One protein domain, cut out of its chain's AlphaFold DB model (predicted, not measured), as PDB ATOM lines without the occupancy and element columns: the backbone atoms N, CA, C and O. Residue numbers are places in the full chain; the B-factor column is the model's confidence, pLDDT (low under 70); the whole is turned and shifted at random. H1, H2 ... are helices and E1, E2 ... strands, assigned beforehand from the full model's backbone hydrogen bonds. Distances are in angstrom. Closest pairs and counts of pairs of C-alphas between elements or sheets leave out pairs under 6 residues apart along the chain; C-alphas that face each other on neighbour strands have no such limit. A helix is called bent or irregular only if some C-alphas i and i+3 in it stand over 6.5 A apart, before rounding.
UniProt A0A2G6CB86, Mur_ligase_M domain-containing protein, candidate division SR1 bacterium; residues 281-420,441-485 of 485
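Overview. This is residues 281 to 420 and 441 to 485 of the 485 residues of the protein "Mur_ligase_M domain-containing protein" of candidate division SR1 bacterium (UniProt A0A2G6CB86). A twisted sheet of six strands lies between two helix layers, H1 and H3 over one face and H4 and H5 over the other, with H2 packed on H1 and H3. Residues 415 to 420 of the long H4 and loop residues 321 to 327 stick out, and H6 and H7 lie farthest from the middle. The printed part has 185 residues with seven named helices and six named strands, E1 E2 H1 E3 H2 E4 H3 E5 H4 E6 H5 H6 H7 along the chain; the class is mixed, helices and strands. The sheet's order is E1 E2 E6 E3 E4 E5, mixed. The whole is compact, with a radius of gyration of the C-alphas of 16.7 A and spans of 52 by 40 by 24 A.

Arrangement. E1, residues 281 to 283, forms an antiparallel hairpin with E2, residues 289 to 293; N 282 and O 290, 2.9 A apart, are within hydrogen-bond range, as are the N and O pairs below. E2 is parallel to E6, residues 442 to 448 (N 291 and O 445, 2.8 A), and E6 to E3, residues 331 to 338 (N 334 and O 444, 2.8 A). E3 is parallel to E4, residues 364 to 368 (N 366 and O 335, 2.8 A), and E4 to E5, residues 390 to 393 (N 367 and O 391, 2.8 A). H1, residues 299 to 318, is on the sheet over E6 and E3 at a height of 9.6 A; E2, H1 and E3 make a split strand-helix-strand unit, its parallel strands separated by E6, with a right-handed crossover. H2, residues 344 to 358, is irregular, C-alphas 345 and 348 being 7.3 A apart; it touches H1, with C-alphas of Pro 299 and Glu 350 closest at 6.4 A. H3, residues 370 to 382, touches H2 at a steep tilt of 46 degrees and is on H1's face; E3, H2, E4 and E4, H3, E5 are right-handed strand-helix-strand units, parallel neighbours joined through a helix. On the opposite face, H4, residues 396 to 420, touches H5, residues 457 to 463, the C-alphas of Gly 400 and Ala 459 being closest at 3.9 A. H6, residues 467 to 472, is close to H5 but not clearly touching, with C-alphas of Lys 461 and Ser 470 closest at 5.7 A; H7, residues 478 to 483, is apart from H6. O i to N i+4 pairs are within range throughout H1, H5 and H7, but in 9 of 11 for H2, 6 of 9 for H3, 20 of 21 for H4 and 0 of 2 for H6, whose O i to N i+3 pairs are 3 of 3.

Along the chain. C-alpha 281 of E1 is at (52.843, -2.145, -51.150). H1 measures 28.6 A, E3 23.5 A, H2 22.1 A and H4 36.2 A, from C-alpha 396 at (50.714, 1.955, -32.954). H7 ends at C-alpha 483, (63.065, 7.992, -30.747).

Size, cuts and confidence. The C-alphas of Asp 345 and Glu 420 are the farthest apart, 55.4 A. Residues 421 to 440 are not printed; C-alphas 420 and 441 are 16.5 A apart across this cut. The link H1 to E3 is long, 12 residues. The mean pLDDT of the printed part is 88.6; residues 317 to 330, 418 to 420, 441 and 485 are under 70.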
ATOM      1  N   LEU A 281      53.558  -0.874 -51.234       88.75
ATOM      2  CA  LEU A 281      52.843  -2.145 -51.150       88.75
ATOM      3  C   LEU A 281      53.683  -3.188 -50.401       88.75
ATOM      4  O   LEU A 281      54.844  -3.405 -50.747       88.75
ATOM      5  N   PHE A 282      53.084  -3.867 -49.424       89.12
ATOM      6  CA  PHE A 282      53.704  -4.977 -48.701       89.12
ATOM      7  C   PHE A 282      52.772  -6.184 -48.600       89.12
ATOM      8  O   PHE A 282      51.564  -6.040 -48.405       89.12
ATOM      9  N   ALA A 283      53.354  -7.384 -48.640       89.75
ATOM     10  CA  ALA A 283      52.661  -8.600 -48.238       89.75
ATOM     11  C   ALA A 283      52.538  -8.647 -46.706       89.75
ATOM     12  O   ALA A 283      53.532  -8.551 -45.977       89.75
ATOM     13  N   GLY A 284      51.314  -8.811 -46.218       91.38
ATOM     14  CA  GLY A 284      50.990  -8.930 -44.806       91.38
ATOM     15  C   GLY A 284      50.802 -10.376 -44.342       91.38
ATOM     16  O   GLY A 284      50.731 -11.323 -45.131       91.38
ATOM     17  N   VAL A 285      50.738 -10.558 -43.025       92.00
ATOM     18  CA  VAL A 285      50.363 -11.822 -42.374       92.00
ATOM     19  C   VAL A 285      48.953 -12.259 -42.788       92.00
ATOM     20  O   VAL A 285      48.135 -11.423 -43.169       92.00
ATOM     21  N   GLU A 286      48.665 -13.559 -42.700       89.75
ATOM     22  CA  GLU A 286      47.353 -14.135 -43.052       89.75
ATOM     23  C   GLU A 286      46.852 -13.731 -44.453       89.75
ATOM     24  O   GLU A 286      45.692 -13.374 -44.622       89.75
ATOM     25  N   GLU A 287      47.748 -13.740 -45.449       84.56
ATOM     26  CA  GLU A 287      47.445 -13.376 -46.850       84.56
ATOM     27  C   GLU A 287      46.897 -11.947 -47.038       84.56
ATOM     28  O   GLU A 287      46.341 -11.624 -48.088       84.56
ATOM     29  N   SER A 288      47.071 -11.067 -46.046       89.06
ATOM     30  CA  SER A 288      46.691  -9.660 -46.174       89.06
ATOM     31  C   SER A 288      47.660  -8.878 -47.062       89.06
ATOM     32  O   SER A 288      48.807  -9.272 -47.282       89.06
ATOM     33  N   ILE A 289      47.200  -7.736 -47.562       90.12
ATOM     34  CA  ILE A 289      47.990  -6.805 -48.365       90.12
ATOM     35  C   ILE A 289      47.965  -5.444 -47.681       90.12
ATOM     36  O   ILE A 289      46.911  -4.979 -47.252       90.12
ATOM     37  N   ILE A 290      49.126  -4.808 -47.555       92.62
ATOM     38  CA  ILE A 290      49.282  -3.554 -46.819       92.62
ATOM     39  C   ILE A 290      49.717  -2.453 -47.781       92.62
ATOM     40  O   ILE A 290      50.707  -2.597 -48.493       92.62
ATOM     41  N   LEU A 291      48.993  -1.339 -47.760       93.12
ATOM     42  CA  LEU A 291      49.363  -0.082 -48.397       93.12
ATOM     43  C   LEU A 291      49.864   0.885 -47.324       93.12
ATOM     44  O   LEU A 291      49.089   1.460 -46.557       93.12
ATOM     45  N   ASP A 292      51.181   1.048 -47.272       95.06
ATOM     46  CA  ASP A 292      51.871   1.900 -46.313       95.06
ATOM     47  C   ASP A 292      51.971   3.352 -46.813       95.06
ATOM     48  O   ASP A 292      52.748   3.680 -47.713       95.06
ATOM     49  N   SER A 293      51.191   4.244 -46.199       95.44
ATOM     50  CA  SER A 293      51.210   5.700 -46.404       95.44
ATOM     51  C   SER A 293      51.558   6.442 -45.101       95.44
ATOM     52  O   SER A 293      51.041   7.524 -44.812       95.44
ATOM     53  N   THR A 294      52.416   5.848 -44.264       95.81
ATOM     54  CA  THR A 294      52.694   6.315 -42.891       95.81
ATOM     55  C   THR A 294      53.776   7.396 -42.779       95.81
ATOM     56  O   THR A 294      54.192   7.734 -41.671       95.81
ATOM     57  N   TYR A 295      54.254   7.978 -43.889       92.31
ATOM     58  CA  TYR A 295      55.273   9.035 -43.830       92.31
ATOM     59  C   TYR A 295      54.779  10.279 -43.070       92.31
ATOM     60  O   TYR A 295      55.401  10.682 -42.086       92.31
ATOM     61  N   ASN A 296      53.668  10.865 -43.526       90.94
ATOM     62  CA  ASN A 296      53.002  12.004 -42.896       90.94
ATOM     63  C   ASN A 296      51.491  11.977 -43.195       90.94
ATOM     64  O   ASN A 296      51.060  11.308 -44.144       90.94
ATOM     65  N   ALA A 297      50.693  12.735 -42.445       92.69
ATOM     66  CA  ALA A 297      49.263  12.879 -42.667       92.69
ATOM     67  C   ALA A 297      48.799  14.333 -42.611       92.69
ATOM     68  O   ALA A 297      49.131  15.084 -41.700       92.69
ATOM     69  N   SER A 298      47.979  14.661 -43.600       91.88
ATOM     70  CA  SER A 298      47.322  15.944 -43.800       91.88
ATOM     71  C   SER A 298      45.864  15.706 -44.199       91.88
ATOM     72  O   SER A 298      45.615  14.638 -44.762       91.88
ATOM     73  N   PRO A 299      44.900  16.616 -43.973       93.19
ATOM     74  CA  PRO A 299      43.519  16.447 -44.371       93.19
ATOM     75  C   PRO A 299      43.387  16.103 -45.839       93.19
ATOM     76  O   PRO A 299      42.720  15.123 -46.165       93.19
ATOM     77  N   LEU A 300      44.076  16.814 -46.738       91.19
ATOM     78  CA  LEU A 300      43.997  16.482 -48.154       91.19
ATOM     79  C   LEU A 300      44.571  15.090 -48.425       91.19
ATOM     80  O   LEU A 300      43.921  14.279 -49.080       91.19
ATOM     81  N   SER A 301      45.756  14.764 -47.901       92.31
ATOM     82  CA  SER A 301      46.353  13.447 -48.150       92.31
ATOM     83  C   SER A 301      45.563  12.301 -47.506       92.31
ATOM     84  O   SER A 301      45.552  11.200 -48.056       92.31
ATOM     85  N   MET A 302      44.915  12.531 -46.360       95.25
ATOM     86  CA  MET A 302      43.996  11.595 -45.710       95.25
ATOM     87  C   MET A 302      42.778  11.369 -46.598       95.25
ATOM     88  O   MET A 302      42.527  10.230 -46.975       95.25
ATOM     89  N   ARG A 303      42.104  12.437 -47.044       93.31
ATOM     90  CA  ARG A 303      40.969  12.351 -47.979       93.31
ATOM     91  C   ARG A 303      41.328  11.563 -49.245       93.31
ATOM     92  O   ARG A 303      40.597  10.655 -49.616       93.31
ATOM     93  N   ARG A 304      42.509  11.788 -49.841       91.25
ATOM     94  CA  ARG A 304      42.981  11.003 -51.006       91.25
ATOM     95  C   ARG A 304      43.210   9.517 -50.701       91.25
ATOM     96  O   ARG A 304      43.000   8.673 -51.576       91.25
ATOM     97  N   LEU A 305      43.652   9.177 -49.486       94.44
ATOM     98  CA  LEU A 305      43.738   7.780 -49.054       94.44
ATOM     99  C   LEU A 305      42.337   7.165 -48.979       94.44
ATOM    100  O   LEU A 305      42.141   6.079 -49.511       94.44
ATOM    101  N   ILE A 306      41.373   7.877 -48.389       95.00
ATOM    102  CA  ILE A 306      39.979   7.427 -48.275       95.00
ATOM    103  C   ILE A 306      39.332   7.255 -49.657       95.00
ATOM    104  O   ILE A 306      38.713   6.222 -49.906       95.00
ATOM    105  N   ASP A 307      39.567   8.173 -50.602       91.12
ATOM    106  CA  ASP A 307      39.135   8.024 -52.002       91.12
ATOM    107  C   ASP A 307      39.678   6.726 -52.624       91.12
ATOM    108  O   ASP A 307      38.984   6.024 -53.363       91.12
ATOM    109  N   THR A 308      40.936   6.395 -52.317       90.25
ATOM    110  CA  THR A 308      41.588   5.166 -52.784       90.25
ATOM    111  C   THR A 308      40.976   3.932 -52.119       90.25
ATOM    112  O   THR A 308      40.699   2.942 -52.792       90.25
ATOM    113  N   THR A 309      40.702   3.991 -50.813       91.81
ATOM    114  CA  THR A 309      39.992   2.940 -50.068       91.81
ATOM    115  C   THR A 309      38.624   2.660 -50.677       91.81
ATOM    116  O   THR A 309      38.277   1.502 -50.909       91.81
ATOM    117  N   HIS A 310      37.876   3.714 -51.002       89.44
ATOM    118  CA  HIS A 310      36.570   3.600 -51.629       89.44
ATOM    119  C   HIS A 310      36.650   2.925 -53.005       89.44
ATOM    120  O   HIS A 310      35.880   2.009 -53.283       89.44
ATOM    121  N   GLN A 311      37.624   3.306 -53.839       84.88
ATOM    122  CA  GLN A 311      37.852   2.680 -55.150       84.88
ATOM    123  C   GLN A 311      38.188   1.192 -55.032       84.88
ATOM    124  O   GLN A 311      37.623   0.374 -55.758       84.88
ATOM    125  N   ILE A 312      39.063   0.830 -54.088       85.56
ATOM    126  CA  ILE A 312      39.392  -0.571 -53.804       85.56
ATOM    127  C   ILE A 312      38.118  -1.330 -53.417       85.56
ATOM    128  O   ILE A 312      37.809  -2.355 -54.028       85.56
ATOM    129  N   LYS A 313      37.332  -0.800 -52.470       84.50
ATOM    130  CA  LYS A 313      36.088  -1.430 -52.007       84.50
ATOM    131  C   LYS A 313      35.068  -1.595 -53.136       84.50
ATOM    132  O   LYS A 313      34.505  -2.677 -53.281       84.50
ATOM    133  N   GLN A 314      34.872  -0.580 -53.978       80.38
ATOM    134  CA  GLN A 314      33.985  -0.678 -55.141       80.38
ATOM    135  C   GLN A 314      34.439  -1.762 -56.125       80.38
ATOM    136  O   GLN A 314      33.618  -2.564 -56.566       80.38
ATOM    137  N   SER A 315      35.742  -1.853 -56.422       76.31
ATOM    138  CA  SER A 315      36.269  -2.875 -57.341       76.31
ATOM    139  C   SER A 315      35.990  -4.309 -56.865       76.31
ATOM    140  O   SER A 315      35.856  -5.234 -57.668       76.31
ATOM    141  N   PHE A 316      35.852  -4.505 -55.552       74.81
ATOM    142  CA  PHE A 316      35.494  -5.794 -54.963       74.81
ATOM    143  C   PHE A 316      33.999  -6.095 -55.058       74.81
ATOM    144  O   PHE A 316      33.625  -7.265 -55.122       74.81
ATOM    145  N   LEU A 317      33.155  -5.061 -55.071       66.56
ATOM    146  CA  LEU A 317      31.708  -5.198 -55.208       66.56
ATOM    147  C   LEU A 317      31.310  -5.493 -56.659       66.56
ATOM    148  O   LEU A 317      30.593  -6.460 -56.879       66.56
ATOM    149  N   PHE A 318      31.843  -4.761 -57.644       59.12
ATOM    150  CA  PHE A 318      31.507  -4.965 -59.065       59.12
ATOM    151  C   PHE A 318      31.907  -6.347 -59.605       59.12
ATOM    152  O   PHE A 318      31.242  -6.903 -60.473       59.12
ATOM    153  N   ASN A 319      32.961  -6.955 -59.055       54.09
ATOM    154  CA  ASN A 319      33.363  -8.311 -59.430       54.09
ATOM    155  C   ASN A 319      32.408  -9.411 -58.918       54.09
ATOM    156  O   ASN A 319      32.582 -10.568 -59.302       54.09
ATOM    157  N   LYS A 320      31.415  -9.085 -58.072       50.16
ATOM    158  CA  LYS A 320      30.409 -10.049 -57.593       50.16
ATOM    159  C   LYS A 320      29.317 -10.355 -58.622       50.16
ATOM    160  O   LYS A 320      28.742 -11.437 -58.539       50.16
ATOM    161  N   ASP A 321      29.073  -9.457 -59.578       45.56
ATOM    162  CA  ASP A 321      27.938  -9.558 -60.511       45.56
ATOM    163  C   ASP A 321      28.262 -10.337 -61.800       45.56
ATOM    164  O   ASP A 321      27.368 -10.681 -62.568       45.56
ATOM    165  N   ASN A 322      29.531 -10.700 -62.026       46.78
ATOM    166  CA  ASN A 322      29.919 -11.585 -63.124       46.78
ATOM    167  C   ASN A 322      29.753 -13.058 -62.708       46.78
ATOM    168  O   ASN A 322      30.567 -13.595 -61.955       46.78
ATOM    169  N   GLU A 323      28.733 -13.739 -63.247       43.75
ATOM    170  CA  GLU A 323      28.376 -15.139 -62.932       43.75
ATOM    171  C   GLU A 323      29.516 -16.163 -63.111       43.75
ATOM    172  O   GLU A 323      29.456 -17.262 -62.549       43.75
ATOM    173  N   GLN A 324      30.570 -15.811 -63.855       43.62
ATOM    174  CA  GLN A 324      31.749 -16.654 -64.069       43.62
ATOM    175  C   GLN A 324      32.771 -16.606 -62.910       43.62
ATOM    176  O   GLN A 324      33.584 -17.520 -62.788       43.62
ATOM    177  N   ASN A 325      32.690 -15.631 -61.991       45.06
ATOM    178  CA  ASN A 325      33.576 -15.490 -60.821       45.06
ATOM    179  C   ASN A 325      32.943 -16.019 -59.514       45.06
ATOM    180  O   ASN A 325      33.002 -15.395 -58.456       45.06
ATOM    181  N   LYS A 326      32.354 -17.223 -59.554       44.34
ATOM    182  CA  LYS A 326      31.742 -17.888 -58.379       44.34
ATOM    183  C   LYS A 326      32.732 -18.332 -57.283       44.34
ATOM    184  O   LYS A 326      32.290 -18.789 -56.230       44.34
ATOM    185  N   ASN A 327      34.043 -18.157 -57.470       45.91
ATOM    186  CA  ASN A 327      35.048 -18.402 -56.429       45.91
ATOM    187  C   ASN A 327      35.138 -17.189 -55.480       45.91
ATOM    188  O   ASN A 327      36.006 -16.325 -55.606       45.91
ATOM    189  N   LYS A 328      34.182 -17.117 -54.544       49.97
ATOM    190  CA  LYS A 328      33.986 -16.040 -53.558       49.97
ATOM    191  C   LYS A 328      35.130 -15.950 -52.531       49.97
ATOM    192  O   LYS A 328      34.989 -16.405 -51.399       49.97
ATOM    193  N   LYS A 329      36.224 -15.254 -52.852       56.41
ATOM    194  CA  LYS A 329      37.052 -14.660 -51.786       56.41
ATOM    195  C   LYS A 329      36.276 -13.508 -51.156       56.41
ATOM    196  O   LYS A 329      35.920 -12.550 -51.841       56.41
ATOM    197  N   ASN A 330      35.978 -13.606 -49.862       69.81
ATOM    198  CA  ASN A 330      35.361 -12.511 -49.123       69.81
ATOM    199  C   ASN A 330      36.438 -11.436 -48.926       69.81
ATOM    200  O   ASN A 330      37.366 -11.628 -48.140       69.81
ATOM    201  N   LYS A 331      36.385 -10.364 -49.720       80.00
ATOM    202  CA  LYS A 331      37.398  -9.307 -49.676       80.00
ATOM    203  C   LYS A 331      37.006  -8.251 -48.651       80.00
ATOM    204  O   LYS A 331      35.889  -7.741 -48.713       80.00
ATOM    205  N   GLN A 332      37.913  -7.924 -47.737       87.81
ATOM    206  CA  GLN A 332      37.727  -6.870 -46.738       87.81
ATOM    207  C   GLN A 332      38.724  -5.739 -46.951       87.81
ATOM    208  O   GLN A 332      39.895  -5.969 -47.255       87.81
ATOM    209  N   VAL A 333      38.275  -4.515 -46.711       91.88
ATOM    210  CA  VAL A 333      39.112  -3.320 -46.684       91.88
ATOM    211  C   VAL A 333      39.133  -2.769 -45.264       91.88
ATOM    212  O   VAL A 333      38.093  -2.482 -44.671       91.88
ATOM    213  N   ARG A 334      40.331  -2.627 -44.695       95.69
ATOM    214  CA  ARG A 334      40.553  -2.107 -43.341       95.69
ATOM    215  C   ARG A 334      41.407  -0.848 -43.385       95.69
ATOM    216  O   ARG A 334      42.317  -0.732 -44.205       95.69
ATOM    217  N   LEU A 335      41.144   0.068 -42.461       97.94
ATOM    218  CA  LEU A 335      41.923   1.290 -42.285       97.94
ATOM    219  C   LEU A 335      42.681   1.262 -40.966       97.94
ATOM    220  O   LEU A 335      42.125   0.886 -39.937       97.94
ATOM    221  N   ALA A 336      43.931   1.707 -40.998       98.19
ATOM    222  CA  ALA A 336      44.683   2.109 -39.821       98.19
ATOM    223  C   ALA A 336      45.006   3.601 -39.952       98.19
ATOM    224  O   ALA A 336      45.768   3.987 -40.841       98.19
ATOM    225  N   LEU A 337      44.414   4.436 -39.099       98.38
ATOM    226  CA  LEU A 337      44.554   5.891 -39.163       98.38
ATOM    227  C   LEU A 337      45.152   6.440 -37.867       98.38
ATOM    228  O   LEU A 337      44.757   6.055 -36.770       98.38
ATOM    229  N   GLY A 338      46.113   7.347 -38.000       97.81
ATOM    230  CA  GLY A 338      46.689   8.100 -36.889       97.81
ATOM    231  C   GLY A 338      46.434   9.596 -37.010       97.81
ATOM    232  O   GLY A 338      46.142  10.064 -38.110       97.81
ATOM    233  N   ASP A 339      46.580  10.333 -35.904       96.81
ATOM    234  CA  ASP A 339      46.413  11.796 -35.876       96.81
ATOM    235  C   ASP A 339      47.092  12.499 -37.064       96.81
ATOM    236  O   ASP A 339      48.215  12.153 -37.461       96.81
ATOM    237  N   MET A 340      46.412  13.524 -37.577       94.56
ATOM    238  CA  MET A 340      46.996  14.575 -38.408       94.56
ATOM    239  C   MET A 340      47.633  15.630 -37.496       94.56
ATOM    240  O   MET A 340      47.103  15.927 -36.426       94.56
ATOM    241  N   ARG A 341      48.771  16.195 -37.897       88.88
ATOM    242  CA  ARG A 341      49.525  17.182 -37.101       88.88
ATOM    243  C   ARG A 341      49.788  18.451 -37.881       88.88
ATOM    244  O   ARG A 341      49.545  18.469 -39.081       88.88
ATOM    245  N   GLU A 342      50.323  19.450 -37.176       84.81
ATOM    246  CA  GLU A 342      50.703  20.748 -37.748       84.81
ATOM    247  C   GLU A 342      49.465  21.477 -38.313       84.81
ATOM    248  O   GLU A 342      49.513  22.089 -39.374       84.81
ATOM    249  N   LEU A 343      48.335  21.344 -37.600       86.69
ATOM    250  CA  LEU A 343      47.019  21.886 -37.958       86.69
ATOM    251  C   LEU A 343      46.615  23.113 -37.125       86.69
ATOM    252  O   LEU A 343      45.629  23.766 -37.463       86.69
ATOM    253  N   GLY A 344      47.301  23.396 -36.012       87.12
ATOM    254  CA  GLY A 344      46.916  24.441 -35.062       87.12
ATOM    255  C   GLY A 344      45.442  24.351 -34.658       87.12
ATOM    256  O   GLY A 344      44.930  23.273 -34.325       87.12
ATOM    257  N   ASP A 345      44.741  25.477 -34.767       88.31
ATOM    258  CA  ASP A 345      43.324  25.630 -34.412       88.31
ATOM    259  C   ASP A 345      42.374  24.776 -35.273       88.31
ATOM    260  O   ASP A 345      41.234  24.512 -34.889       88.31
ATOM    261  N   PHE A 346      42.833  24.272 -36.424       90.62
ATOM    262  CA  PHE A 346      42.033  23.407 -37.294       90.62
ATOM    263  C   PHE A 346      42.027  21.937 -36.861       90.62
ATOM    264  O   PHE A 346      41.312  21.130 -37.463       90.62
ATOM    265  N   THR A 347      42.795  21.569 -35.827       93.44
ATOM    266  CA  THR A 347      42.958  20.173 -35.392       93.44
ATOM    267  C   THR A 347      41.617  19.484 -35.153       93.44
ATOM    268  O   THR A 347      41.369  18.427 -35.732       93.44
ATOM    269  N   GLU A 348      40.735  20.069 -34.342       96.50
ATOM    270  CA  GLU A 348      39.429  19.472 -34.054       96.50
ATOM    271  C   GLU A 348      38.577  19.354 -35.321       96.50
ATOM    272  O   GLU A 348      38.142  18.258 -35.682       96.50
ATOM    273  N   LYS A 349      38.394  20.475 -36.031       96.06
ATOM    274  CA  LYS A 349      37.555  20.556 -37.231       96.06
ATOM    275  C   LYS A 349      37.935  19.495 -38.263       96.06
ATOM    276  O   LYS A 349      37.065  18.777 -38.748       96.06
ATOM    277  N   GLU A 350      39.216  19.370 -38.599       96.00
ATOM    278  CA  GLU A 350      39.644  18.449 -39.655       96.00
ATOM    279  C   GLU A 350      39.551  16.975 -39.228       96.00
ATOM    280  O   GLU A 350      39.248  16.125 -40.066       96.00
ATOM    281  N   HIS A 351      39.746  16.645 -37.944       97.94
ATOM    282  CA  HIS A 351      39.539  15.272 -37.458       97.94
ATOM    283  C   HIS A 351      38.057  14.881 -37.431       97.94
ATOM    284  O   HIS A 351      37.734  13.736 -37.752       97.94
ATOM    285  N   ARG A 352      37.156  15.821 -37.120       98.00
ATOM    286  CA  ARG A 352      35.702  15.618 -37.243       98.00
ATOM    287  C   ARG A 352      35.291  15.414 -38.698       98.00
ATOM    288  O   ARG A 352      34.651  14.421 -39.027       98.00
ATOM    289  N   LEU A 353      35.743  16.290 -39.600       97.12
ATOM    290  CA  LEU A 353      35.485  16.142 -41.037       97.12
ATOM    291  C   LEU A 353      35.975  14.788 -41.561       97.12
ATOM    292  O   LEU A 353      35.269  14.134 -42.327       97.12
ATOM    293  N   LEU A 354      37.151  14.333 -41.120       97.50
ATOM    294  CA  LEU A 354      37.684  13.026 -41.498       97.50
ATOM    295  C   LEU A 354      36.752  11.866 -41.099       97.50
ATOM    296  O   LEU A 354      36.647  10.911 -41.866       97.50
ATOM    297  N   ALA A 355      36.050  11.944 -39.963       97.44
ATOM    298  CA  ALA A 355      35.060  10.934 -39.572       97.44
ATOM    299  C   ALA A 355      33.924  10.826 -40.596       97.44
ATOM    300  O   ALA A 355      33.612   9.720 -41.042       97.44
ATOM    301  N   GLY A 356      33.399  11.969 -41.052       95.75
ATOM    302  CA  GLY A 356      32.408  12.035 -42.130       95.75
ATOM    303  C   GLY A 356      32.895  11.380 -43.424       95.75
ATOM    304  O   GLY A 356      32.200  10.547 -44.000       95.75
ATOM    305  N   TYR A 357      34.127  11.677 -43.846       94.62
ATOM    306  CA  TYR A 357      34.721  11.053 -45.036       94.62
ATOM    307  C   TYR A 357      34.889   9.533 -44.903       94.62
ATOM    308  O   TYR A 357      34.825   8.827 -45.905       94.62
ATOM    309  N   CYS A 358      35.113   9.018 -43.695       95.50
ATOM    310  CA  CYS A 358      35.339   7.594 -43.448       95.50
ATOM    311  C   CYS A 358      34.050   6.761 -43.322       95.50
ATOM    312  O   CYS A 358      34.132   5.526 -43.303       95.50
ATOM    313  N   GLN A 359      32.872   7.388 -43.239       93.25
ATOM    314  CA  GLN A 359      31.607   6.696 -42.990       93.25
ATOM    315  C   GLN A 359      31.301   5.645 -44.075       93.25
ATOM    316  O   GLN A 359      31.181   5.948 -45.259       93.25
ATOM    317  N   GLY A 360      31.195   4.372 -43.676       87.56
ATOM    318  CA  GLY A 360      30.878   3.248 -44.574       87.56
ATOM    319  C   GLY A 360      31.994   2.836 -45.551       87.56
ATOM    320  O   GLY A 360      31.840   1.859 -46.296       87.56
ATOM    321  N   ILE A 361      33.141   3.524 -45.543       90.31
ATOM    322  CA  ILE A 361      34.209   3.313 -46.532       90.31
ATOM    323  C   ILE A 361      35.034   2.051 -46.262       90.31
ATOM    324  O   ILE A 361      35.496   1.414 -47.206       90.31
ATOM    325  N   ALA A 362      35.183   1.641 -45.004       92.12
ATOM    326  CA  ALA A 362      35.957   0.464 -44.608       92.12
ATOM    327  C   ALA A 362      35.115  -0.514 -43.784       92.12
ATOM    328  O   ALA A 362      34.132  -0.124 -43.164       92.12
ATOM    329  N   ASP A 363      35.501  -1.788 -43.781       92.94
ATOM    330  CA  ASP A 363      34.824  -2.829 -42.996       92.94
ATOM    331  C   ASP A 363      35.265  -2.807 -41.527       92.94
ATOM    332  O   ASP A 363      34.510  -3.199 -40.640       92.94
ATOM    333  N   LYS A 364      36.500  -2.352 -41.265       95.12
ATOM    334  CA  LYS A 364      37.018  -2.048 -39.922       95.12
ATOM    335  C   LYS A 364      37.999  -0.882 -39.953       95.12
ATOM    336  O   LYS A 364      38.802  -0.775 -40.883       95.12
ATOM    337  N   MET A 365      37.997  -0.080 -38.894       97.62
ATOM    338  CA  MET A 365      38.924   1.029 -38.687       97.62
ATOM    339  C   MET A 365      39.649   0.896 -37.349       97.62
ATOM    340  O   MET A 365      39.041   0.657 -36.307       97.62
ATOM    341  N   PHE A 366      40.964   1.065 -37.390       98.44
ATOM    342  CA  PHE A 366      41.850   1.039 -36.239       98.44
ATOM    343  C   PHE A 366      42.498   2.416 -36.116       98.44
ATOM    344  O   PHE A 366      43.158   2.878 -37.044       98.44
ATOM    345  N   LEU A 367      42.292   3.082 -34.989       98.50
ATOM    346  CA  LEU A 367      42.676   4.471 -34.781       98.50
ATOM    347  C   LEU A 367      43.761   4.587 -33.712       98.50
ATOM    348  O   LEU A 367      43.772   3.828 -32.741       98.50
ATOM    349  N   VAL A 368      44.651   5.563 -33.854       97.81
ATOM    350  CA  VAL A 368      45.664   5.893 -32.844       97.81
ATOM    351  C   VAL A 368      45.855   7.405 -32.743       97.81
ATOM    352  O   VAL A 368      45.806   8.112 -33.744       97.81
ATOM    353  N   GLY A 369      46.127   7.889 -31.533       96.75
ATOM    354  CA  GLY A 369      46.361   9.309 -31.269       96.75
ATOM    355  C   GLY A 369      45.203   9.995 -30.546       96.75
ATOM    356  O   GLY A 369      44.103   9.453 -30.438       96.75
ATOM    357  N   GLU A 370      45.489  11.142 -29.945       96.50
ATOM    358  CA  GLU A 370      44.558  11.833 -29.048       96.50
ATOM    359  C   GLU A 370      43.453  12.540 -29.824       96.50
ATOM    360  O   GLU A 370      42.299  12.508 -29.404       96.50
ATOM    361  N   SER A 371      43.771  13.102 -30.990       97.44
ATOM    362  CA  SER A 371      42.779  13.787 -31.826       97.44
ATOM    363  C   SER A 371      41.803  12.795 -32.459       97.44
ATOM    364  O   SER A 371      40.598  13.044 -32.510       97.44
ATOM    365  N   MET A 372      42.296  11.616 -32.851       97.88
ATOM    366  CA  MET A 372      41.442  10.500 -33.260       97.88
ATOM    367  C   MET A 372      40.503  10.056 -32.130       97.88
ATOM    368  O   MET A 372      39.339   9.753 -32.373       97.88
ATOM    369  N   LYS A 373      40.983  10.028 -30.881       98.00
ATOM    370  CA  LYS A 373      40.152   9.655 -29.732       98.00
ATOM    371  C   LYS A 373      39.095  10.711 -29.413       98.00
ATOM    372  O   LYS A 373      37.943  10.363 -29.197       98.00
ATOM    373  N   ASN A 374      39.504  11.973 -29.329       98.00
ATOM    374  CA  ASN A 374      38.686  13.032 -28.747       98.00
ATOM    375  C   ASN A 374      37.720  13.655 -29.761       98.00
ATOM    376  O   ASN A 374      36.636  14.074 -29.376       98.00
ATOM    377  N   TYR A 375      38.102  13.711 -31.042       98.50
ATOM    378  CA  TYR A 375      37.328  14.411 -32.073       98.50
ATOM    379  C   TYR A 375      36.751  13.456 -33.114       98.50
ATOM    380  O   TYR A 375      35.558  13.513 -33.395       98.50
ATOM    381  N   PHE A 376      37.568  12.551 -33.669       98.44
ATOM    382  CA  PHE A 376      37.086  11.621 -34.696       98.44
ATOM    383  C   PHE A 376      36.039  10.655 -34.131       98.44
ATOM    384  O   PHE A 376      34.998  10.483 -34.753       98.44
ATOM    385  N   LEU A 377      36.291  10.013 -32.980       98.12
ATOM    386  CA  LEU A 377      35.331   9.056 -32.407       98.12
ATOM    387  C   LEU A 377      34.011   9.720 -32.004       98.12
ATOM    388  O   LEU A 377      32.957   9.165 -32.293       98.12
ATOM    389  N   ASP A 378      34.083  10.894 -31.372       98.19
ATOM    390  CA  ASP A 378      32.903  11.675 -30.986       98.19
ATOM    391  C   ASP A 378      32.056  12.037 -32.218       98.19
ATOM    392  O   ASP A 378      30.840  11.864 -32.215       98.19
ATOM    393  N   GLU A 379      32.691  12.467 -33.314       98.44
ATOM    394  CA  GLU A 379      31.974  12.745 -34.561       98.44
ATOM    395  C   GLU A 379      31.433  11.475 -35.228       98.44
ATOM    396  O   GLU A 379      30.296  11.465 -35.689       98.44
ATOM    397  N   ALA A 380      32.212  10.388 -35.252       97.81
ATOM    398  CA  ALA A 380      31.797   9.111 -35.827       97.81
ATOM    399  C   ALA A 380      30.530   8.564 -35.149       97.81
ATOM    400  O   ALA A 380      29.648   8.044 -35.834       97.81
ATOM    401  N   GLU A 381      30.419   8.714 -33.827       97.44
ATOM    402  CA  GLU A 381      29.221   8.353 -33.067       97.44
ATOM    403  C   GLU A 381      28.029   9.248 -33.441       97.44
ATOM    404  O   GLU A 381      26.959   8.735 -33.774       97.44
ATOM    405  N   LYS A 382      28.227  10.573 -33.490       97.69
ATOM    406  CA  LYS A 382      27.183  11.553 -33.850       97.69
ATOM    407  C   LYS A 382      26.596  11.332 -35.240       97.69
ATOM    408  O   LYS A 382      25.384  11.442 -35.412       97.69
ATOM    409  N   ILE A 383      27.431  10.998 -36.225       97.06
ATOM    410  CA  ILE A 383      26.981  10.744 -37.603       97.06
ATOM    411  C   ILE A 383      26.459   9.311 -37.814       97.06
ATOM    412  O   ILE A 383      26.097   8.955 -38.935       97.06
ATOM    413  N   GLY A 384      26.416   8.479 -36.767       95.44
ATOM    414  CA  GLY A 384      25.832   7.136 -36.816       95.44
ATOM    415  C   GLY A 384      26.723   6.074 -37.464       95.44
ATOM    416  O   GLY A 384      26.218   5.169 -38.132       95.44
ATOM    417  N   CYS A 385      28.047   6.161 -37.315       95.12
ATOM    418  CA  CYS A 385      28.930   5.063 -37.712       95.12
ATOM    419  C   CYS A 385      28.715   3.828 -36.817       95.12
ATOM    420  O   CYS A 385      28.451   3.946 -35.622       95.12
ATOM    421  N   ASP A 386      28.896   2.619 -37.366       94.44
ATOM    422  CA  ASP A 386      28.892   1.401 -36.547       94.44
ATOM    423  C   ASP A 386      30.157   1.343 -35.683       94.44
ATOM    424  O   ASP A 386      31.219   0.883 -36.118       94.44
ATOM    425  N   MET A 387      30.034   1.774 -34.430       95.81
ATOM    426  CA  MET A 387      31.142   1.826 -33.476       95.81
ATOM    427  C   MET A 387      31.747   0.448 -33.168       95.81
ATOM    428  O   MET A 387      32.885   0.376 -32.714       95.81
ATOM    429  N   LYS A 388      31.077  -0.672 -33.491       94.56
ATOM    430  CA  LYS A 388      31.679  -2.019 -33.381       94.56
ATOM    431  C   LYS A 388      32.790  -2.246 -34.410       94.56
ATOM    432  O   LYS A 388      33.647  -3.115 -34.221       94.56
ATOM    433  N   THR A 389      32.778  -1.479 -35.499       94.25
ATOM    434  CA  THR A 389      33.777  -1.543 -36.574       94.25
ATOM    435  C   THR A 389      34.965  -0.611 -36.344       94.25
ATOM    436  O   THR A 389      35.957  -0.728 -37.063       94.25
ATOM    437  N   ILE A 390      34.911   0.264 -35.334       97.56
ATOM    438  CA  ILE A 390      35.922   1.290 -35.063       97.56
ATOM    439  C   ILE A 390      36.558   1.031 -33.698       97.56
ATOM    440  O   ILE A 390      35.869   0.881 -32.695       97.56
ATOM    441  N   GLN A 391      37.886   0.968 -33.640       97.81
ATOM    442  CA  GLN A 391      38.616   0.742 -32.389       97.81
ATOM    443  C   GLN A 391      39.778   1.716 -32.266       97.81
ATOM    444  O   GLN A 391      40.553   1.873 -33.206       97.81
ATOM    445  N   HIS A 392      39.931   2.339 -31.099       98.25
ATOM    446  CA  HIS A 392      41.062   3.212 -30.791       98.25
ATOM    447  C   HIS A 392      42.083   2.520 -29.892       98.25
ATOM    448  O   HIS A 392      41.735   1.729 -29.015       98.25
ATOM    449  N   PHE A 393      43.358   2.836 -30.110       98.06
ATOM    450  CA  PHE A 393      44.481   2.280 -29.371       98.06
ATOM    451  C   PHE A 393      45.402   3.378 -28.855       98.06
ATOM    452  O   PHE A 393      45.657   4.388 -29.509       98.06
ATOM    453  N   LYS A 394      46.000   3.117 -27.688       95.62
ATOM    454  CA  LYS A 394      46.949   4.034 -27.044       95.62
ATOM    455  C   LYS A 394      48.209   4.289 -27.883       95.62
ATOM    456  O   LYS A 394      48.794   5.358 -27.777       95.62
ATOM    457  N   ASN A 395      48.662   3.311 -28.668       95.44
ATOM    458  CA  ASN A 395      49.840   3.448 -29.527       95.44
ATOM    459  C   ASN A 395      49.797   2.476 -30.717       95.44
ATOM    460  O   ASN A 395      49.057   1.488 -30.712       95.44
ATOM    461  N   SER A 396      50.652   2.731 -31.710       96.31
ATOM    462  CA  SER A 396      50.714   1.955 -32.954       96.31
ATOM    463  C   SER A 396      51.118   0.494 -32.760       96.31
ATOM    464  O   SER A 396      50.686  -0.366 -33.520       96.31
ATOM    465  N   LYS A 397      51.892   0.166 -31.717       95.88
ATOM    466  CA  LYS A 397      52.268  -1.225 -31.424       95.88
ATOM    467  C   LYS A 397      51.054  -2.042 -30.971       95.88
ATOM    468  O   LYS A 397      50.840  -3.151 -31.458       95.88
ATOM    469  N   LEU A 398      50.242  -1.487 -30.068       97.56
ATOM    470  CA  LEU A 398      48.991  -2.106 -29.617       97.56
ATOM    471  C   LEU A 398      47.990  -2.232 -30.767       97.56
ATOM    472  O   LEU A 398      47.393  -3.293 -30.927       97.56
ATOM    473  N   LEU A 399      47.880  -1.191 -31.597       97.94
ATOM    474  CA  LEU A 399      47.076  -1.212 -32.816       97.94
ATOM    475  C   LEU A 399      47.504  -2.355 -33.748       97.94
ATOM    476  O   LEU A 399      46.678  -3.176 -34.138       97.94
ATOM    477  N   GLY A 400      48.801  -2.459 -34.059       97.56
ATOM    478  CA  GLY A 400      49.334  -3.508 -34.933       97.56
ATOM    479  C   GLY A 400      49.108  -4.920 -34.386       97.56
ATOM    480  O   GLY A 400      48.720  -5.814 -35.137       97.56
ATOM    481  N   ASN A 401      49.272  -5.119 -33.075       98.00
ATOM    482  CA  ASN A 401      48.967  -6.394 -32.421       98.00
ATOM    483  C   ASN A 401      47.476  -6.746 -32.521       98.00
ATOM    484  O   ASN A 401      47.138  -7.868 -32.891       98.00
ATOM    485  N   ALA A 402      46.584  -5.791 -32.247       97.69
ATOM    486  CA  ALA A 402      45.144  -6.010 -32.344       97.69
ATOM    487  C   ALA A 402      44.711  -6.341 -33.779       97.69
ATOM    488  O   ALA A 402      43.912  -7.256 -33.991       97.69
ATOM    489  N   MET A 403      45.284  -5.659 -34.775       96.88
ATOM    490  CA  MET A 403      45.065  -5.972 -36.188       96.88
ATOM    491  C   MET A 403      45.551  -7.378 -36.537       96.88
ATOM    492  O   MET A 403      44.805  -8.124 -37.169       96.88
ATOM    493  N   LYS A 404      46.751  -7.766 -36.084       96.62
ATOM    494  CA  LYS A 404      47.294  -9.114 -36.288       96.62
ATOM    495  C   LYS A 404      46.356 -10.178 -35.715       96.62
ATOM    496  O   LYS A 404      45.943 -11.073 -36.444       96.62
ATOM    497  N   THR A 405      45.925 -10.027 -34.465       95.94
ATOM    498  CA  THR A 405      44.961 -10.943 -33.835       95.94
ATOM    499  C   THR A 405      43.623 -10.971 -34.578       95.94
ATOM    500  O   THR A 405      43.005 -12.026 -34.724       95.94
ATOM    501  N   ALA A 406      43.150  -9.828 -35.080       92.88
ATOM    502  CA  ALA A 406      41.922  -9.758 -35.865       92.88
ATOM    503  C   ALA A 406      42.041 -10.433 -37.244       92.88
ATOM    504  O   ALA A 406      41.016 -10.818 -37.803       92.88
ATOM    505  N   LEU A 407      43.245 -10.534 -37.814       92.44
ATOM    506  CA  LEU A 407      43.525 -11.304 -39.031       92.44
ATOM    507  C   LEU A 407      43.633 -12.804 -38.722       92.44
ATOM    508  O   LEU A 407      42.985 -13.605 -39.385       92.44
ATOM    509  N   GLU A 408      44.359 -13.180 -37.664       92.19
ATOM    510  CA  GLU A 408      44.508 -14.575 -37.217       92.19
ATOM    511  C   GLU A 408      43.135 -15.212 -36.927       92.19
ATOM    512  O   GLU A 408      42.824 -16.287 -37.435       92.19
ATOM    513  N   LYS A 409      42.251 -14.506 -36.206       89.19
ATOM    514  CA  LYS A 409      40.868 -14.957 -35.952       89.19
ATOM    515  C   LYS A 409      40.050 -15.144 -37.231       89.19
ATOM    516  O   LYS A 409      39.176 -16.003 -37.276       89.19
ATOM    517  N   LEU A 410      40.294 -14.324 -38.249       86.62
ATOM    518  CA  LEU A 410      39.591 -14.391 -39.529       86.62
ATOM    519  C   LEU A 410      40.036 -15.610 -40.344       86.62
ATOM    520  O   LEU A 410      39.211 -16.348 -40.875       86.62
ATOM    521  N   SER A 411      41.349 -15.840 -40.374       85.25
ATOM    522  CA  SER A 411      41.995 -17.001 -40.992       85.25
ATOM    523  C   SER A 411      41.573 -18.315 -40.328       85.25
ATOM    524  O   SER A 411      41.310 -19.299 -41.012       85.25
ATOM    525  N   LEU A 412      41.436 -18.340 -38.998       84.75
ATOM    526  CA  LEU A 412      40.927 -19.514 -38.279       84.75
ATOM    527  C   LEU A 412      39.475 -19.828 -38.656       84.75
ATOM    528  O   LEU A 412      39.192 -20.948 -39.067       84.75
ATOM    529  N   LYS A 413      38.585 -18.827 -38.634       81.31
ATOM    530  CA  LYS A 413      37.177 -19.003 -39.032       81.31
ATOM    531  C   LYS A 413      37.023 -19.496 -40.470       81.31
ATOM    532  O   LYS A 413      36.168 -20.333 -40.748       81.31
ATOM    533  N   SER A 414      37.839 -18.991 -41.397       75.75
ATOM    534  CA  SER A 414      37.795 -19.446 -42.790       75.75
ATOM    535  C   SER A 414      38.303 -20.884 -42.936       75.75
ATOM    536  O   SER A 414      37.740 -21.659 -43.711       75.75
ATOM    537  N   LYS A 415      39.320 -21.286 -42.160       78.25
ATOM    538  CA  LYS A 415      39.801 -22.677 -42.104       78.25
ATOM    539  C   LYS A 415      38.756 -23.625 -41.513       78.25
ATOM    540  O   LYS A 415      38.531 -24.670 -42.117       78.25
ATOM    541  N   GLU A 416      38.104 -23.255 -40.410       76.38
ATOM    542  CA  GLU A 416      37.012 -24.021 -39.784       76.38
ATOM    543  C   GLU A 416      35.847 -24.219 -40.766       76.38
ATOM    544  O   GLU A 416      35.470 -25.354 -41.052       76.38
ATOM    545  N   TYR A 417      35.379 -23.145 -41.412       70.00
ATOM    546  CA  TYR A 417      34.335 -23.222 -42.441       70.00
ATOM    547  C   TYR A 417      34.719 -24.146 -43.608       70.00
ATOM    548  O   TYR A 417      33.905 -24.931 -44.098       70.00
ATOM    549  N   ASN A 418      35.969 -24.072 -44.078       68.12
ATOM    550  CA  ASN A 418      36.458 -24.934 -45.155       68.12
ATOM    551  C   ASN A 418      36.632 -26.401 -44.709       68.12
ATOM    552  O   ASN A 418      36.636 -27.285 -45.563       68.12
ATOM    553  N   GLN A 419      36.803 -26.675 -43.411       66.62
ATOM    554  CA  GLN A 419      36.851 -28.033 -42.861       66.62
ATOM    555  C   GLN A 419      35.447 -28.626 -42.697       66.62
ATOM    556  O   GLN A 419      35.226 -29.745 -43.149       66.62
ATOM    557  N   GLU A 420      34.490 -27.873 -42.149       63.66
ATOM    558  CA  GLU A 420      33.093 -28.314 -41.986       63.66
ATOM    559  C   GLU A 420      32.400 -28.592 -43.331       63.66
ATOM    560  O   GLU A 420      31.602 -29.520 -43.447       63.66
ATOM    561  N   GLU A 441      39.805 -15.364 -47.109       68.50
ATOM    562  CA  GLU A 441      39.428 -13.949 -47.025       68.50
ATOM    563  C   GLU A 441      40.640 -13.086 -47.390       68.50
ATOM    564  O   GLU A 441      41.690 -13.188 -46.761       68.50
ATOM    565  N   GLU A 442      40.504 -12.240 -48.409       79.25
ATOM    566  CA  GLU A 442      41.568 -11.329 -48.843       79.25
ATOM    567  C   GLU A 442      41.375  -9.989 -48.129       79.25
ATOM    568  O   GLU A 442      40.348  -9.330 -48.303       79.25
ATOM    569  N   VAL A 443      42.339  -9.577 -47.308       89.56
ATOM    570  CA  VAL A 443      42.234  -8.333 -46.533       89.56
ATOM    571  C   VAL A 443      43.227  -7.306 -47.059       89.56
ATOM    572  O   VAL A 443      44.432  -7.527 -46.977       89.56
ATOM    573  N   ILE A 444      42.736  -6.162 -47.535       91.50
ATOM    574  CA  ILE A 444      43.574  -5.000 -47.852       91.50
ATOM    575  C   ILE A 444      43.540  -4.019 -46.687       91.50
ATOM    576  O   ILE A 444      42.477  -3.664 -46.181       91.50
ATOM    577  N   ILE A 445      44.715  -3.566 -46.269       95.06
ATOM    578  CA  ILE A 445      44.917  -2.661 -45.147       95.06
ATOM    579  C   ILE A 445      45.579  -1.395 -45.672       95.06
ATOM    580  O   ILE A 445      46.672  -1.467 -46.227       95.06
ATOM    581  N   LEU A 446      44.961  -0.233 -45.471       96.56
ATOM    582  CA  LEU A 446      45.598   1.051 -45.768       96.56
ATOM    583  C   LEU A 446      45.987   1.743 -44.466       96.56
ATOM    584  O   LEU A 446      45.150   1.926 -43.581       96.56
ATOM    585  N   CYS A 447      47.256   2.131 -44.363       97.75
ATOM    586  CA  CYS A 447      47.823   2.739 -43.164       97.75
ATOM    587  C   CYS A 447      48.239   4.180 -43.438       97.75
ATOM    588  O   CYS A 447      49.027   4.428 -44.353       97.75
ATOM    589  N   LYS A 448      47.783   5.130 -42.619       97.50
ATOM    590  CA  LYS A 448      48.217   6.527 -42.712       97.50
ATOM    591  C   LYS A 448      48.171   7.246 -41.372       97.50
ATOM    592  O   LYS A 448      47.216   7.130 -40.622       97.50
ATOM    593  N   GLY A 449      49.202   8.027 -41.088       94.62
ATOM    594  CA  GLY A 449      49.290   8.844 -39.882       94.62
ATOM    595  C   GLY A 449      50.466   9.803 -39.977       94.62
ATOM    596  O   GLY A 449      51.360   9.610 -40.810       94.62
ATOM    597  N   SER A 450      50.454  10.851 -39.156       91.50
ATOM    598  CA  SER A 450      51.571  11.788 -39.094       91.50
ATOM    599  C   SER A 450      52.811  11.167 -38.452       91.50
ATOM    600  O   SER A 450      52.782  10.123 -37.795       91.50
ATOM    601  N   GLN A 451      53.938  11.842 -38.658       80.81
ATOM    602  CA  GLN A 451      55.165  11.585 -37.914       80.81
ATOM    603  C   GLN A 451      55.029  11.976 -36.431       80.81
ATOM    604  O   GLN A 451      54.080  12.655 -36.052       80.81
ATOM    605  N   ASN A 452      56.042  11.615 -35.629       77.81
ATOM    606  CA  ASN A 452      56.197  11.927 -34.199       77.81
ATOM    607  C   ASN A 452      55.120  11.278 -33.312       77.81
ATOM    608  O   ASN A 452      53.945  11.495 -33.520       77.81
ATOM    609  N   THR A 453      55.507  10.479 -32.317       81.06
ATOM    610  CA  THR A 453      54.655   9.773 -31.319       81.06
ATOM    611  C   THR A 453      53.507   8.874 -31.826       81.06
ATOM    612  O   THR A 453      53.130   7.951 -31.112       81.06
ATOM    613  N   ILE A 454      53.006   9.047 -33.055       91.81
ATOM    614  CA  ILE A 454      52.105   8.120 -33.744       91.81
ATOM    615  C   ILE A 454      52.908   6.918 -34.240       91.81
ATOM    616  O   ILE A 454      52.654   5.802 -33.802       91.81
ATOM    617  N   PHE A 455      53.903   7.132 -35.110       92.94
ATOM    618  CA  PHE A 455      54.774   6.083 -35.670       92.94
ATOM    619  C   PHE A 455      54.005   4.850 -36.185       92.94
ATOM    620  O   PHE A 455      54.287   3.710 -35.806       92.94
ATOM    621  N   LEU A 456      52.992   5.077 -37.028       95.62
ATOM    622  CA  LEU A 456      52.092   4.020 -37.503       95.62
ATOM    623  C   LEU A 456      52.802   2.937 -38.336       95.62
ATOM    624  O   LEU A 456      52.325   1.806 -38.411       95.62
ATOM    625  N   GLU A 457      53.984   3.220 -38.881       96.12
ATOM    626  CA  GLU A 457      54.844   2.210 -39.504       96.12
ATOM    627  C   GLU A 457      55.229   1.073 -38.543       96.12
ATOM    628  O   GLU A 457      55.502  -0.040 -38.985       96.12
ATOM    629  N   GLU A 458      55.222   1.302 -37.225       95.69
ATOM    630  CA  GLU A 458      55.480   0.239 -36.247       95.69
ATOM    631  C   GLU A 458      54.307  -0.751 -36.167       95.69
ATOM    632  O   GLU A 458      54.524  -1.938 -35.916       95.69
ATOM    633  N   ALA A 459      53.078  -0.309 -36.469       96.88
ATOM    634  CA  ALA A 459      51.953  -1.217 -36.678       96.88
ATOM    635  C   ALA A 459      52.160  -2.043 -37.956       96.88
ATOM    636  O   ALA A 459      52.027  -3.266 -37.933       96.88
ATOM    637  N   VAL A 460      52.562  -1.388 -39.054       97.31
ATOM    638  CA  VAL A 460      52.868  -2.055 -40.333       97.31
ATOM    639  C   VAL A 460      53.942  -3.127 -40.138       97.31
ATOM    640  O   VAL A 460      53.764  -4.260 -40.579       97.31
ATOM    641  N   LYS A 461      55.011  -2.827 -39.393       96.50
ATOM    642  CA  LYS A 461      56.108  -3.758 -39.078       96.50
ATOM    643  C   LYS A 461      55.632  -5.063 -38.425       96.50
ATOM    644  O   LYS A 461      56.143  -6.147 -38.731       96.50
ATOM    645  N   ILE A 462      54.633  -4.988 -37.544       97.62
ATOM    646  CA  ILE A 462      54.012  -6.166 -36.915       97.62
ATOM    647  C   ILE A 462      53.249  -6.998 -37.948       97.62
ATOM    648  O   ILE A 462      53.301  -8.229 -37.895       97.62
ATOM    649  N   LEU A 463      52.600  -6.336 -38.902       96.75
ATOM    650  CA  LEU A 463      51.754  -6.955 -39.916       96.75
ATOM    651  C   LEU A 463      52.525  -7.510 -41.119       96.75
ATOM    652  O   LEU A 463      51.961  -8.322 -41.840       96.75
ATOM    653  N   LEU A 464      53.794  -7.139 -41.331       95.88
ATOM    654  CA  LEU A 464      54.609  -7.672 -42.432       95.88
ATOM    655  C   LEU A 464      54.714  -9.203 -42.392       95.88
ATOM    656  O   LEU A 464      55.059  -9.767 -41.342       95.88
ATOM    657  N   LYS A 465      54.505  -9.844 -43.554       93.00
ATOM    658  CA  LYS A 465      54.719 -11.283 -43.774       93.00
ATOM    659  C   LYS A 465      56.188 -11.656 -43.592       93.00
ATOM    660  O   LYS A 465      56.499 -12.573 -42.839       93.00
ATOM    661  N   ASN A 466      57.087 -10.921 -44.249       92.06
ATOM    662  CA  ASN A 466      58.529 -11.065 -44.087       92.06
ATOM    663  C   ASN A 466      59.067  -9.946 -43.189       92.06
ATOM    664  O   ASN A 466      58.981  -8.765 -43.516       92.06
ATOM    665  N   LYS A 467      59.666 -10.309 -42.051       93.56
ATOM    666  CA  LYS A 467      60.214  -9.321 -41.110       93.56
ATOM    667  C   LYS A 467      61.407  -8.547 -41.667       93.56
ATOM    668  O   LYS A 467      61.615  -7.415 -41.242       93.56
ATOM    669  N   ALA A 468      62.133  -9.091 -42.646       93.81
ATOM    670  CA  ALA A 468      63.231  -8.381 -43.300       93.81
ATOM    671  C   ALA A 468      62.761  -7.160 -44.110       93.81
ATOM    672  O   ALA A 468      63.533  -6.214 -44.287       93.81
ATOM    673  N   ASP A 469      61.494  -7.135 -44.540       92.44
ATOM    674  CA  ASP A 469      60.930  -6.020 -45.309       92.44
ATOM    675  C   ASP A 469      60.780  -4.754 -44.461       92.44
ATOM    676  O   ASP A 469      60.621  -3.662 -45.004       92.44
ATOM    677  N   SER A 470      60.926  -4.851 -43.130       93.88
ATOM    678  CA  SER A 470      60.858  -3.683 -42.255       93.88
ATOM    679  C   SER A 470      61.889  -2.621 -42.617       93.88
ATOM    680  O   SER A 470      61.643  -1.456 -42.345       93.88
ATOM    681  N   LYS A 471      63.013  -2.988 -43.252       92.88
ATOM    682  CA  LYS A 471      64.037  -2.042 -43.736       92.88
ATOM    683  C   LYS A 471      63.522  -1.069 -44.808       92.88
ATOM    684  O   LYS A 471      64.134  -0.027 -45.016       92.88
ATOM    685  N   HIS A 472      62.421  -1.411 -45.478       91.81
ATOM    686  CA  HIS A 472      61.770  -0.587 -46.497       91.81
ATOM    687  C   HIS A 472      60.679   0.323 -45.924       91.81
ATOM    688  O   HIS A 472      60.119   1.129 -46.662       91.81
ATOM    689  N   LEU A 473      60.383   0.224 -44.625       94.50
ATOM    690  CA  LEU A 473      59.496   1.156 -43.941       94.50
ATOM    691  C   LEU A 473      60.203   2.486 -43.683       94.50
ATOM    692  O   LEU A 473      61.432   2.593 -43.655       94.50
ATOM    693  N   VAL A 474      59.414   3.529 -43.456       93.19
ATOM    694  CA  VAL A 474      59.951   4.836 -43.081       93.19
ATOM    695  C   VAL A 474      60.598   4.784 -41.684       93.19
ATOM    696  O   VAL A 474      60.239   3.965 -40.834       93.19
ATOM    697  N   ARG A 475      61.556   5.686 -41.418       91.94
ATOM    698  CA  ARG A 475      62.124   5.937 -40.077       91.94
ATOM    699  C   ARG A 475      62.778   4.698 -39.436       91.94
ATOM    700  O   ARG A 475      62.558   4.414 -38.262       91.94
ATOM    701  N   GLN A 476      63.588   3.966 -40.202       92.19
ATOM    702  CA  GLN A 476      64.296   2.759 -39.729       92.19
ATOM    703  C   GLN A 476      65.787   2.987 -39.434       92.19
ATOM    704  O   GLN A 476      66.501   2.039 -39.125       92.19
ATOM    705  N   SER A 477      66.275   4.228 -39.519       88.88
ATOM    706  CA  SER A 477      67.644   4.551 -39.101       88.88
ATOM    707  C   SER A 477      67.793   4.479 -37.579       88.88
ATOM    708  O   SER A 477      66.819   4.666 -36.849       88.88
ATOM    709  N   GLU A 478      69.022   4.290 -37.093       87.25
ATOM    710  CA  GLU A 478      69.336   4.241 -35.654       87.25
ATOM    711  C   GLU A 478      68.773   5.442 -34.883       87.25
ATOM    712  O   GLU A 478      68.153   5.276 -33.831       87.25
ATOM    713  N   PHE A 479      68.902   6.646 -35.453       87.38
ATOM    714  CA  PHE A 479      68.319   7.866 -34.896       87.38
ATOM    715  C   PHE A 479      66.818   7.706 -34.622       87.38
ATOM    716  O   PHE A 479      66.361   7.968 -33.512       87.38
ATOM    717  N   TRP A 480      66.045   7.237 -35.603       89.00
ATOM    718  CA  TRP A 480      64.602   7.079 -35.439       89.00
ATOM    719  C   TRP A 480      64.237   5.920 -34.516       89.00
ATOM    720  O   TRP A 480      63.325   6.065 -33.708       89.00
ATOM    721  N   LEU A 481      64.967   4.806 -34.576       87.50
ATOM    722  CA  LEU A 481      64.754   3.677 -33.670       87.50
ATOM    723  C   LEU A 481      64.969   4.075 -32.202       87.50
ATOM    724  O   LEU A 481      64.246   3.598 -31.334       87.50
ATOM    725  N   SER A 482      65.895   5.000 -31.919       86.00
ATOM    726  CA  SER A 482      66.077   5.556 -30.570       86.00
ATOM    727  C   SER A 482      64.903   6.426 -30.099       86.00
ATOM    728  O   SER A 482      64.618   6.469 -28.907       86.00
ATOM    729  N   LYS A 483      64.196   7.088 -31.028       84.94
ATOM    730  CA  LYS A 483      63.065   7.992 -30.747       84.94
ATOM    731  C   LYS A 483      61.723   7.273 -30.597       84.94
ATOM    732  O   LYS A 483      60.782   7.869 -30.086       84.94
ATOM    733  N   LYS A 484      61.626   6.032 -31.077       82.31
ATOM    734  CA  LYS A 484      60.406   5.208 -31.075       82.31
ATOM    735  C   LYS A 484      60.249   4.321 -29.832       82.31
ATOM    736  O   LYS A 484      59.267   3.585 -29.766       82.31
ATOM    737  N   LYS A 485      61.237   4.321 -28.930       62.34
ATOM    738  CA  LYS A 485      61.272   3.453 -27.744       62.34
ATOM    739  C   LYS A 485      60.181   3.778 -26.736       62.34
ATOM    740  O   LYS A 485      59.935   4.984 -26.519       62.34
TER     741      LYS A 485